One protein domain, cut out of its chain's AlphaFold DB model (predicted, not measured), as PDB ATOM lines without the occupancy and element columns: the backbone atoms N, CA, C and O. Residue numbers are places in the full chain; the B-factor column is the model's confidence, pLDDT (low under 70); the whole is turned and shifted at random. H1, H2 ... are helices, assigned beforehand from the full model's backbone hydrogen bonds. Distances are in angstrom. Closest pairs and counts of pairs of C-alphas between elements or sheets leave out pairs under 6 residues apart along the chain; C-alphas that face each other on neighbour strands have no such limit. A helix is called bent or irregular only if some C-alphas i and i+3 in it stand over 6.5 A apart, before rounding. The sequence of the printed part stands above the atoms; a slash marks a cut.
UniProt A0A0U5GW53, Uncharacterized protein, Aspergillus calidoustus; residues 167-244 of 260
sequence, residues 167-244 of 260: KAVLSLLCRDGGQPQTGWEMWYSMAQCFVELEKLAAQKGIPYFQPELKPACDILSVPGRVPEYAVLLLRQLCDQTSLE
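Overview. This is residues 167 to 244 of the 260 residues of an uncharacterized protein of Aspergillus calidoustus (UniProt A0A0U5GW53). The longest helix, H2, pairs with the shorter H1 in a helical hairpin, and a second helical hairpin, H3 and H4, packs crosswise on one side of this pair. The contacts close into a ring, from H1 to H2 to H3 to H4 and back to H1. The printed part has 78 residues with four named helices, in the order H1, H2, H3, H4, and no named strand; the class is all helix. The whole is compact, with a radius of gyration of the C-alphas of 12.5 A, and spans 39 by 29 by 20 A.

Arrangement. H2, residues 184 to 203, touches H1, residues 167 to 176, with residues 184 to 191 alone; the C-alphas of Leu 173 and Trp 187 are closest, at 5.3 A. This hairpin has a shallow tilt of 29 degrees, opposite ways. With residues 191 to 195 alone, H2 touches H3, residues 211 to 220, at a steep tilt of 58 degrees; the closest C-alphas, of Val 195 and Cys 217, are 5.5 A apart. H3 and H4, residues 227 to 242, touch in a hairpin at a shallow tilt of 19 degrees, opposite ways, with the C-alphas of Ile 219 and Ala 230 closest at 6.1 A. H4 touches H1 with residues 231 to 238 alone, at a steep tilt of 60 degrees; the closest C-alphas, of Cys 174 and Arg 235, are 5.6 A apart. H2 and H4 are close but not clearly touching, at 7.6 A between the C-alphas of Tyr 188 and Pro 227. H1 and H3 are only just apart, at 8.3 A. Every O i to N i+4 pair is within hydrogen-bond range in H1, H2 and H4, and 4 of 6 in H3.

Along the chain. H2 measures 29.2 A, H4 22.1 A, H3 15.0 A and H1 14.0 A from first to last C-alpha. H3 is irregular: C-alphas 212 and 215 are 7.1 A apart. C-alpha 167 opens H1 at (-129.738, -42.221, 16.000), and C-alpha 242 ends H4 at (-126.725, -41.084, 3.878).

Size, cuts and confidence. The C-alphas of Pro 180 and Gly 205 are the two farthest apart, at 39.6 A. The printed part has no cut, and its three links are short. The model's pLDDT is under 70 at residues 180 to 182, 224 to 227 and 238 to 244.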
ATOM      1  N   LYS A 167    -130.410 -42.830  17.165       90.94
ATOM      2  CA  LYS A 167    -129.738 -42.221  16.000       90.94
ATOM      3  C   LYS A 167    -128.810 -41.065  16.385       90.94
ATOM      4  O   LYS A 167    -127.722 -40.958  15.818       90.94
ATOM      5  N   ALA A 168    -129.196 -40.234  17.355       92.81
ATOM      6  CA  ALA A 168    -128.341 -39.164  17.870       92.81
ATOM      7  C   ALA A 168    -127.071 -39.711  18.508       92.81
ATOM      8  O   ALA A 168    -125.973 -39.275  18.166       92.81
ATOM      9  N   VAL A 169    -127.215 -40.711  19.377       93.69
ATOM     10  CA  VAL A 169    -126.084 -41.364  20.038       93.69
ATOM     11  C   VAL A 169    -125.173 -42.059  19.025       93.69
ATOM     12  O   VAL A 169    -123.958 -41.916  19.120       93.69
ATOM     13  N   LEU A 170    -125.726 -42.747  18.021       91.12
ATOM     14  CA  LEU A 170    -124.936 -43.357  16.945       91.12
ATOM     15  C   LEU A 170    -124.172 -42.308  16.132       91.12
ATOM     16  O   LEU A 170    -122.987 -42.485  15.875       91.12
ATOM     17  N   SER A 171    -124.816 -41.194  15.782       89.88
ATOM     18  CA  SER A 171    -124.175 -40.105  15.031       89.88
ATOM     19  C   SER A 171    -123.017 -39.485  15.818       89.88
ATOM     20  O   SER A 171    -121.942 -39.245  15.268       89.88
ATOM     21  N   LEU A 172    -123.210 -39.276  17.123       91.69
ATOM     22  CA  LEU A 172    -122.174 -38.806  18.044       91.69
ATOM     23  C   LEU A 172    -121.033 -39.815  18.184       91.69
ATOM     24  O   LEU A 172    -119.869 -39.438  18.079       91.69
ATOM     25  N   LEU A 173    -121.351 -41.100  18.344       90.38
ATOM     26  CA  LEU A 173    -120.364 -42.174  18.404       90.38
ATOM     27  C   LEU A 173    -119.546 -42.263  17.109       90.38
ATOM     28  O   LEU A 173    -118.328 -42.411  17.159       90.38
ATOM     29  N   CYS A 174    -120.184 -42.122  15.947       88.44
ATOM     30  CA  CYS A 174    -119.496 -42.080  14.661       88.44
ATOM     31  C   CYS A 174    -118.597 -40.848  14.542       88.44
ATOM     32  O   CYS A 174    -117.462 -40.983  14.088       88.44
ATOM     33  N   ARG A 175    -119.052 -39.663  14.957       89.06
ATOM     34  CA  ARG A 175    -118.243 -38.437  14.900       89.06
ATOM     35  C   ARG A 175    -117.034 -38.506  15.837       89.06
ATOM     36  O   ARG A 175    -115.915 -38.232  15.415       89.06
ATOM     37  N   ASP A 176    -117.265 -38.902  17.084       88.81
ATOM     38  CA  ASP A 176    -116.294 -38.783  18.176       88.81
ATOM     39  C   ASP A 176    -115.445 -40.047  18.373       88.81
ATOM     40  O   ASP A 176    -114.415 -40.000  19.045       88.81
ATOM     41  N   GLY A 177    -115.859 -41.179  17.801       85.06
ATOM     42  CA  GLY A 177    -115.234 -42.478  18.022       85.06
ATOM     43  C   GLY A 177    -113.772 -42.539  17.580       85.06
ATOM     44  O   GLY A 177    -113.408 -42.102  16.482       85.06
ATOM     45  N   GLY A 178    -112.940 -43.104  18.460       75.31
ATOM     46  CA  GLY A 178    -111.496 -43.244  18.268       75.31
ATOM     47  C   GLY A 178    -110.691 -41.971  18.535       75.31
ATOM     48  O   GLY A 178    -109.467 -42.009  18.462       75.31
ATOM     49  N   GLN A 179    -111.342 -40.848  18.857       78.38
ATOM     50  CA  GLN A 179    -110.642 -39.627  19.238       78.38
ATOM     51  C   GLN A 179    -110.362 -39.638  20.750       78.38
ATOM     52  O   GLN A 179    -111.292 -39.778  21.551       78.38
ATOM     53  N   PRO A 180    -109.103 -39.479  21.184       68.31
ATOM     54  CA  PRO A 180    -108.797 -39.292  22.595       68.31
ATOM     55  C   PRO A 180    -109.575 -38.089  23.139       68.31
ATOM     56  O   PRO A 180    -109.640 -37.046  22.494       68.31
ATOM     57  N   GLN A 181    -110.128 -38.208  24.347       68.88
ATOM     58  CA  GLN A 181    -110.771 -37.099  25.068       68.88
ATOM     59  C   GLN A 181    -112.093 -36.567  24.479       68.88
ATOM     60  O   GLN A 181    -112.578 -35.549  24.951       68.88
ATOM     61  N   THR A 182    -112.738 -37.218  23.511       68.31
ATOM     62  CA  THR A 182    -114.036 -36.741  22.969       68.31
ATOM     63  C   THR A 182    -115.259 -37.271  23.712       68.31
ATOM     64  O   THR A 182    -116.393 -36.980  23.342       68.31
ATOM     65  N   GLY A 183    -115.042 -38.064  24.759       77.31
ATOM     66  CA  GLY A 183    -116.117 -38.689  25.519       77.31
ATOM     67  C   GLY A 183    -116.879 -39.768  24.746       77.31
ATOM     68  O   GLY A 183    -117.974 -40.141  25.159       77.31
ATOM     69  N   TRP A 184    -116.312 -40.310  23.661       85.94
ATOM     70  CA  TRP A 184    -116.954 -41.357  22.857       85.94
ATOM     71  C   TRP A 184    -117.344 -42.602  23.668       85.94
ATOM     72  O   TRP A 184    -118.318 -43.270  23.324       85.94
ATOM     73  N   GLU A 185    -116.643 -42.893  24.768       86.12
ATOM     74  CA  GLU A 185    -116.988 -43.974  25.700       86.12
ATOM     75  C   GLU A 185    -118.390 -43.801  26.304       86.12
ATOM     76  O   GLU A 185    -119.102 -44.789  26.500       86.12
ATOM     77  N   MET A 186    -118.820 -42.556  26.550       91.12
ATOM     78  CA  MET A 186    -120.189 -42.259  26.977       91.12
ATOM     79  C   MET A 186    -121.174 -42.634  25.877       91.12
ATOM     80  O   MET A 186    -122.146 -43.335  26.145       91.12
ATOM     81  N   TRP A 187    -120.916 -42.218  24.634       92.94
ATOM     82  CA  TRP A 187    -121.790 -42.533  23.502       92.94
ATOM     83  C   TRP A 187    -121.890 -44.031  23.266       92.94
ATOM     84  O   TRP A 187    -122.986 -44.548  23.078       92.94
ATOM     85  N   TYR A 188    -120.768 -44.742  23.353       90.88
ATOM     86  CA  TYR A 188    -120.742 -46.195  23.264       90.88
ATOM     87  C   TYR A 188    -121.558 -46.838  24.392       90.88
ATOM     88  O   TYR A 188    -122.426 -47.672  24.132       90.88
ATOM     89  N   SER A 189    -121.360 -46.394  25.636       91.25
ATOM     90  CA  SER A 189    -122.097 -46.905  26.797       91.25
ATOM     91  C   SER A 189    -123.601 -46.630  26.696       91.25
ATOM     92  O   SER A 189    -124.413 -47.494  27.030       91.25
ATOM     93  N   MET A 190    -123.994 -45.447  26.217       94.31
ATOM     94  CA  MET A 190    -125.391 -45.120  25.940       94.31
ATOM     95  C   MET A 190    -125.939 -46.021  24.833       94.31
ATOM     96  O   MET A 190    -126.992 -46.618  25.022       94.31
ATOM     97  N   ALA A 191    -125.211 -46.191  23.723       93.19
ATOM     98  CA  ALA A 191    -125.603 -47.044  22.599       93.19
ATOM     99  C   ALA A 191    -125.844 -48.500  23.032       93.19
ATOM    100  O   ALA A 191    -126.839 -49.106  22.638       93.19
ATOM    101  N   GLN A 192    -124.997 -49.037  23.914       91.69
ATOM    102  CA  GLN A 192    -125.204 -50.355  24.517       91.69
ATOM    103  C   GLN A 192    -126.503 -50.434  25.330       91.69
ATOM    104  O   GLN A 192    -127.175 -51.462  25.307       91.69
ATOM    105  N   CYS A 193    -126.909 -49.358  26.009       92.69
ATOM    106  CA  CYS A 193    -128.184 -49.345  26.729       92.69
ATOM    107  C   CYS A 193    -129.381 -49.473  25.776       92.69
ATOM    108  O   CYS A 193    -130.348 -50.144  26.124       92.69
ATOM    109  N   PHE A 194    -129.310 -48.900  24.567       92.38
ATOM    110  CA  PHE A 194    -130.347 -49.100  23.545       92.38
ATOM    111  C   PHE A 194    -130.376 -50.548  23.052       92.38
ATOM    112  O   PHE A 194    -131.451 -51.115  22.920       92.38
ATOM    113  N   VAL A 195    -129.220 -51.184  22.852       91.69
ATOM    114  CA  VAL A 195    -129.163 -52.607  22.474       91.69
ATOM    115  C   VAL A 195    -129.848 -53.500  23.511       91.69
ATOM    116  O   VAL A 195    -130.637 -54.373  23.152       91.69
ATOM    117  N   GLU A 196    -129.582 -53.277  24.797       91.31
ATOM    118  CA  GLU A 196    -130.236 -54.039  25.867       91.31
ATOM    119  C   GLU A 196    -131.737 -53.740  25.958       91.31
ATOM    120  O   GLU A 196    -132.543 -54.649  26.166       91.31
ATOM    121  N   LEU A 197    -132.129 -52.485  25.727       89.75
ATOM    122  CA  LEU A 197    -133.531 -52.083  25.670       89.75
ATOM    123  C   LEU A 197    -134.284 -52.781  24.527       89.75
ATOM    124  O   LEU A 197    -135.401 -53.244  24.744       89.75
ATOM    125  N   GLU A 198    -133.665 -52.926  23.350       89.50
ATOM    126  CA  GLU A 198    -134.250 -53.668  22.223       89.50
ATOM    127  C   GLU A 198    -134.487 -55.131  22.578       89.50
ATOM    128  O   GLU A 198    -135.567 -55.665  22.336       89.50
ATOM    129  N   LYS A 199    -133.492 -55.786  23.192       89.44
ATOM    130  CA  LYS A 199    -133.612 -57.186  23.619       89.44
ATOM    131  C   LYS A 199    -134.769 -57.358  24.600       89.44
ATOM    132  O   LYS A 199    -135.566 -58.285  24.453       89.44
ATOM    133  N   LEU A 200    -134.881 -56.457  25.578       88.19
ATOM    134  CA  LEU A 200    -135.960 -56.479  26.564       88.19
ATOM    135  C   LEU A 200    -137.333 -56.243  25.920       88.19
ATOM    136  O   LEU A 200    -138.311 -56.896  26.283       88.19
ATOM    137  N   ALA A 201    -137.423 -55.314  24.970       87.31
ATOM    138  CA  ALA A 201    -138.668 -55.023  24.276       87.31
ATOM    139  C   ALA A 201    -139.099 -56.185  23.364       87.31
ATOM    140  O   ALA A 201    -140.263 -56.591  23.393       87.31
ATOM    141  N   ALA A 202    -138.149 -56.810  22.660       87.81
ATOM    142  CA  ALA A 202    -138.379 -57.997  21.840       87.81
ATOM    143  C   ALA A 202    -138.917 -59.179  22.664       87.81
ATOM    144  O   ALA A 202    -139.858 -59.844  22.235       87.81
ATOM    145  N   GLN A 203    -138.403 -59.399  23.882       88.69
ATOM    146  CA  GLN A 203    -138.931 -60.415  24.808       88.69
ATOM    147  C   GLN A 203    -140.398 -60.177  25.193       88.69
ATOM    148  O   GLN A 203    -141.114 -61.122  25.515       88.69
ATOM    149  N   LYS A 204    -140.856 -58.922  25.149       86.50
ATOM    150  CA  LYS A 204    -142.245 -58.531  25.426       86.50
ATOM    151  C   LYS A 204    -143.115 -58.473  24.165       86.50
ATOM    152  O   LYS A 204    -144.280 -58.103  24.266       86.50
ATOM    153  N   GLY A 205    -142.569 -58.813  22.994       86.44
ATOM    154  CA  GLY A 205    -143.272 -58.720  21.713       86.44
ATOM    155  C   GLY A 205    -143.514 -57.282  21.249       86.44
ATOM    156  O   GLY A 205    -144.446 -57.040  20.487       86.44
ATOM    157  N   ILE A 206    -142.710 -56.324  21.721       81.75
ATOM    158  CA  ILE A 206    -142.874 -54.903  21.409       81.75
ATOM    159  C   ILE A 206    -141.664 -54.462  20.581       81.75
ATOM    160  O   ILE A 206    -140.581 -54.316  21.144       81.75
ATOM    161  N   PRO A 207    -141.803 -54.276  19.256       72.81
ATOM    162  CA  PRO A 207    -140.701 -53.788  18.437       72.81
ATOM    163  C   PRO A 207    -140.416 -52.331  18.813       72.81
ATOM    164  O   PRO A 207    -141.245 -51.450  18.573       72.81
ATOM    165  N   TYR A 208    -139.272 -52.082  19.451       73.19
ATOM    166  CA  TYR A 208    -138.921 -50.758  19.968       73.19
ATOM    167  C   TYR A 208    -138.086 -49.971  18.959       73.19
ATOM    168  O   TYR A 208    -138.335 -48.780  18.745       73.19
ATOM    169  N   PHE A 209    -137.160 -50.639  18.263       78.06
ATOM    170  CA  PHE A 209    -136.466 -50.074  17.111       78.06
ATOM    171  C   PHE A 209    -137.008 -50.585  15.778       78.06
ATOM    172  O   PHE A 209    -137.532 -51.684  15.624       78.06
ATOM    173  N   GLN A 210    -136.869 -49.724  14.776       77.81
ATOM    174  CA  GLN A 210    -137.194 -50.041  13.394       77.81
ATOM    175  C   GLN A 210    -136.144 -51.006  12.811       77.81
ATOM    176  O   GLN A 210    -134.973 -50.917  13.199       77.81
ATOM    177  N   PRO A 211    -136.501 -51.849  11.820       83.31
ATOM    178  CA  PRO A 211    -135.567 -52.783  11.181       83.31
ATOM    179  C   PRO A 211    -134.279 -52.127  10.659       83.31
ATOM    180  O   PRO A 211    -133.217 -52.743  10.683       83.31
ATOM    181  N   GLU A 212    -134.347 -50.854  10.258       82.88
ATOM    182  CA  GLU A 212    -133.205 -50.055   9.787       82.88
ATOM    183  C   GLU A 212    -132.075 -49.898  10.828       82.88
ATOM    184  O   GLU A 212    -130.923 -49.687  10.459       82.88
ATOM    185  N   LEU A 213    -132.376 -50.010  12.127       84.81
ATOM    186  CA  LEU A 213    -131.403 -49.866  13.221       84.81
ATOM    187  C   LEU A 213    -130.812 -51.205  13.675       84.81
ATOM    188  O   LEU A 213    -129.860 -51.229  14.462       84.81
ATOM    189  N   LYS A 214    -131.341 -52.325  13.169       85.88
ATOM    190  CA  LYS A 214    -130.885 -53.666  13.531       85.88
ATOM    191  C   LYS A 214    -129.399 -53.907  13.224       85.88
ATOM    192  O   LYS A 214    -128.716 -54.400  14.120       85.88
ATOM    193  N   PRO A 215    -128.847 -53.509  12.058       87.56
ATOM    194  CA  PRO A 215    -127.422 -53.703  11.783       87.56
ATOM    195  C   PRO A 215    -126.511 -53.025  12.815       87.56
ATOM    196  O   PRO A 215    -125.527 -53.615  13.259       87.56
ATOM    197  N   ALA A 216    -126.866 -51.812  13.255       86.69
ATOM    198  CA  ALA A 216    -126.127 -51.106  14.300       86.69
ATOM    199  C   ALA A 216    -126.209 -51.841  15.647       86.69
ATOM    200  O   ALA A 216    -125.192 -51.998  16.325       86.69
ATOM    201  N   CYS A 217    -127.394 -52.344  16.011       85.56
ATOM    202  CA  CYS A 217    -127.574 -53.142  17.224       85.56
ATOM    203  C   CYS A 217    -126.743 -54.427  17.193       85.56
ATOM    204  O   CYS A 217    -126.104 -54.768  18.188       85.56
ATOM    205  N   ASP A 218    -126.715 -55.120  16.055       87.69
ATOM    206  CA  ASP A 218    -125.966 -56.364  15.886       87.69
ATOM    207  C   ASP A 218    -124.452 -56.119  16.018       87.69
ATOM    208  O   ASP A 218    -123.766 -56.877  16.701       87.69
ATOM    209  N   ILE A 219    -123.933 -55.018  15.457       87.50
ATOM    210  CA  ILE A 219    -122.525 -54.609  15.619       87.50
ATOM    211  C   ILE A 219    -122.189 -54.328  17.085       87.50
ATOM    212  O   ILE A 219    -121.159 -54.790  17.581       87.50
ATOM    213  N   LEU A 220    -123.047 -53.569  17.770       87.06
ATOM    214  CA  LEU A 220    -122.850 -53.161  19.164       87.06
ATOM    215  C   LEU A 220    -123.057 -54.308  20.165       87.06
ATOM    216  O   LEU A 220    -122.560 -54.230  21.286       87.06
ATOM    217  N   SER A 221    -123.760 -55.370  19.768       87.19
ATOM    218  CA  SER A 221    -124.041 -56.537  20.612       87.19
ATOM    219  C   SER A 221    -122.859 -57.490  20.771       87.19
ATOM    220  O   SER A 221    -122.915 -58.357  21.640       87.19
ATOM    221  N   VAL A 222    -121.816 -57.388  19.937       83.69
ATOM    222  CA  VAL A 222    -120.704 -58.348  19.957       83.69
ATOM    223  C   VAL A 222    -119.782 -58.071  21.155       83.69
ATOM    224  O   VAL A 222    -119.108 -57.037  21.167       83.69
ATOM    225  N   PRO A 223    -119.691 -58.984  22.142       74.44
ATOM    226  CA  PRO A 223    -118.838 -58.790  23.309       74.44
ATOM    227  C   PRO A 223    -117.360 -58.714  22.917       74.44
ATOM    228  O   PRO A 223    -116.910 -59.429  22.022       74.44
ATOM    229  N   GLY A 224    -116.589 -57.871  23.605       66.56
ATOM    230  CA  GLY A 224    -115.130 -57.824  23.459       66.56
ATOM    231  C   GLY A 224    -114.614 -57.258  22.133       66.56
ATOM    232  O   GLY A 224    -113.399 -57.214  21.939       66.56
ATOM    233  N   ARG A 225    -115.482 -56.790  21.223       67.12
ATOM    234  CA  ARG A 225    -115.010 -55.986  20.089       67.12
ATOM    235  C   ARG A 225    -114.458 -54.671  20.610       67.12
ATOM    236  O   ARG A 225    -115.146 -53.931  21.309       67.12
ATOM    237  N   VAL A 226    -113.224 -54.400  20.207       60.56
ATOM    238  CA  VAL A 226    -112.546 -53.118  20.380       60.56
ATOM    239  C   VAL A 226    -113.483 -52.039  19.814       60.56
ATOM    240  O   VAL A 226    -113.843 -52.136  18.631       60.56
ATOM    241  N   PRO A 227    -113.984 -51.097  20.635       69.25
ATOM    242  CA  PRO A 227    -115.017 -50.144  20.229       69.25
ATOM    243  C   PRO A 227    -114.701 -49.391  18.932       69.25
ATOM    244  O   PRO A 227    -115.601 -49.077  18.157       69.25
ATOM    245  N   GLU A 228    -113.423 -49.199  18.635       72.25
ATOM    246  CA  GLU A 228    -112.886 -48.618  17.413       72.25
ATOM    247  C   GLU A 228    -113.356 -49.369  16.154       72.25
ATOM    248  O   GLU A 228    -113.726 -48.742  15.162       72.25
ATOM    249  N   TYR A 229    -113.433 -50.702  16.189       72.88
ATOM    250  CA  TYR A 229    -113.933 -51.492  15.059       72.88
ATOM    251  C   TYR A 229    -115.454 -51.366  14.899       72.88
ATOM    252  O   TYR A 229    -115.960 -51.284  13.779       72.88
ATOM    253  N   ALA A 230    -116.192 -51.300  16.012       74.00
ATOM    254  CA  ALA A 230    -117.628 -51.039  15.975       74.00
ATOM    255  C   ALA A 230    -117.917 -49.652  15.379       74.00
ATOM    256  O   ALA A 230    -118.783 -49.531  14.517       74.00
ATOM    257  N   VAL A 231    -117.142 -48.631  15.757       76.00
ATOM    258  CA  VAL A 231    -117.231 -47.275  15.193       76.00
ATOM    259  C   VAL A 231    -116.992 -47.285  13.683       76.00
ATOM    260  O   VAL A 231    -117.745 -46.645  12.953       76.00
ATOM    261  N   LEU A 232    -115.986 -48.017  13.190       78.75
ATOM    262  CA  LEU A 232    -115.708 -48.108  11.751       78.75
ATOM    263  C   LEU A 232    -116.872 -48.728  10.971       78.75
ATOM    264  O   LEU A 232    -117.276 -48.183   9.945       78.75
ATOM    265  N   LEU A 233    -117.444 -49.826  11.470       75.69
ATOM    266  CA  LEU A 233    -118.605 -50.453  10.834       75.69
ATOM    267  C   LEU A 233    -119.845 -49.553  10.892       75.69
ATOM    268  O   LEU A 233    -120.583 -49.453   9.914       75.69
ATOM    269  N   LEU A 234    -120.063 -48.859  12.012       78.00
ATOM    270  CA  LEU A 234    -121.167 -47.910  12.144       78.00
ATOM    271  C   LEU A 234    -121.011 -46.726  11.187       78.00
ATOM    272  O   LEU A 234    -121.999 -46.323  10.579       78.00
ATOM    273  N   ARG A 235    -119.790 -46.206  10.995       78.25
ATOM    274  CA  ARG A 235    -119.508 -45.171   9.987       78.25
ATOM    275  C   ARG A 235    -119.873 -45.660   8.589       78.25
ATOM    276  O   ARG A 235    -120.635 -44.990   7.914       78.25
ATOM    277  N   GLN A 236    -119.444 -46.866   8.211       75.88
ATOM    278  CA  GLN A 236    -119.798 -47.450   6.912       75.88
ATOM    279  C   GLN A 236    -121.316 -47.575   6.715       75.88
ATOM    280  O   GLN A 236    -121.819 -47.266   5.639       75.88
ATOM    281  N   LEU A 237    -122.060 -47.982   7.746       72.88
ATOM    282  CA  LEU A 237    -123.525 -48.038   7.688       72.88
ATOM    283  C   LEU A 237    -124.170 -46.647   7.589       72.88
ATOM    284  O   LEU A 237    -125.142 -46.461   6.854       72.88
ATOM    285  N   CYS A 238    -123.644 -45.655   8.312       68.25
ATOM    286  CA  CYS A 238    -124.120 -44.272   8.233       68.25
ATOM    287  C   CYS A 238    -123.844 -43.665   6.850       68.25
ATOM    288  O   CYS A 238    -124.699 -42.984   6.288       68.25
ATOM    289  N   ASP A 239    -122.691 -43.970   6.260       67.25
ATOM    290  CA  ASP A 239    -122.325 -43.536   4.913       67.25
ATOM    291  C   ASP A 239    -123.241 -44.188   3.864       67.25
ATOM    292  O   ASP A 239    -123.733 -43.519   2.963       67.25
ATOM    293  N   GLN A 240    -123.574 -45.473   4.022       62.06
ATOM    294  CA  GLN A 240    -124.505 -46.179   3.129       62.06
ATOM    295  C   GLN A 240    -125.947 -45.664   3.214       62.06
ATOM    296  O   GLN A 240    -126.647 -45.638   2.206       62.06
ATOM    297  N   THR A 241    -126.398 -45.241   4.395       56.69
ATOM    298  CA  THR A 241    -127.763 -44.718   4.599       56.69
ATOM    299  C   THR A 241    -127.886 -43.231   4.263       56.69
ATOM    300  O   THR A 241    -128.947 -42.779   3.836       56.69
ATOM    301  N   SER A 242    -126.803 -42.460   4.388       50.03
ATOM    302  CA  SER A 242    -126.725 -41.084   3.878       50.03
ATOM    303  C   SER A 242    -126.553 -41.022   2.353       50.03
ATOM    304  O   SER A 242    -126.989 -40.044   1.739       50.03
ATOM    305  N   LEU A 243    -126.044 -42.096   1.732       41.22
ATOM    306  CA  LEU A 243    -125.979 -42.280   0.276       41.22
ATOM    307  C   LEU A 243    -127.352 -42.178  -0.422       41.22
ATOM    308  O   LEU A 243    -127.402 -41.875  -1.612       41.22
ATOM    309  N   GLU A 244    -128.466 -42.374   0.294       41.06
ATOM    310  CA  GLU A 244    -129.820 -42.230  -0.263       41.06
ATOM    311  C   GLU A 244    -130.352 -40.784  -0.278       41.06
ATOM    312  O   GLU A 244    -131.410 -40.535  -0.854       41.06
TER     313      GLU A 244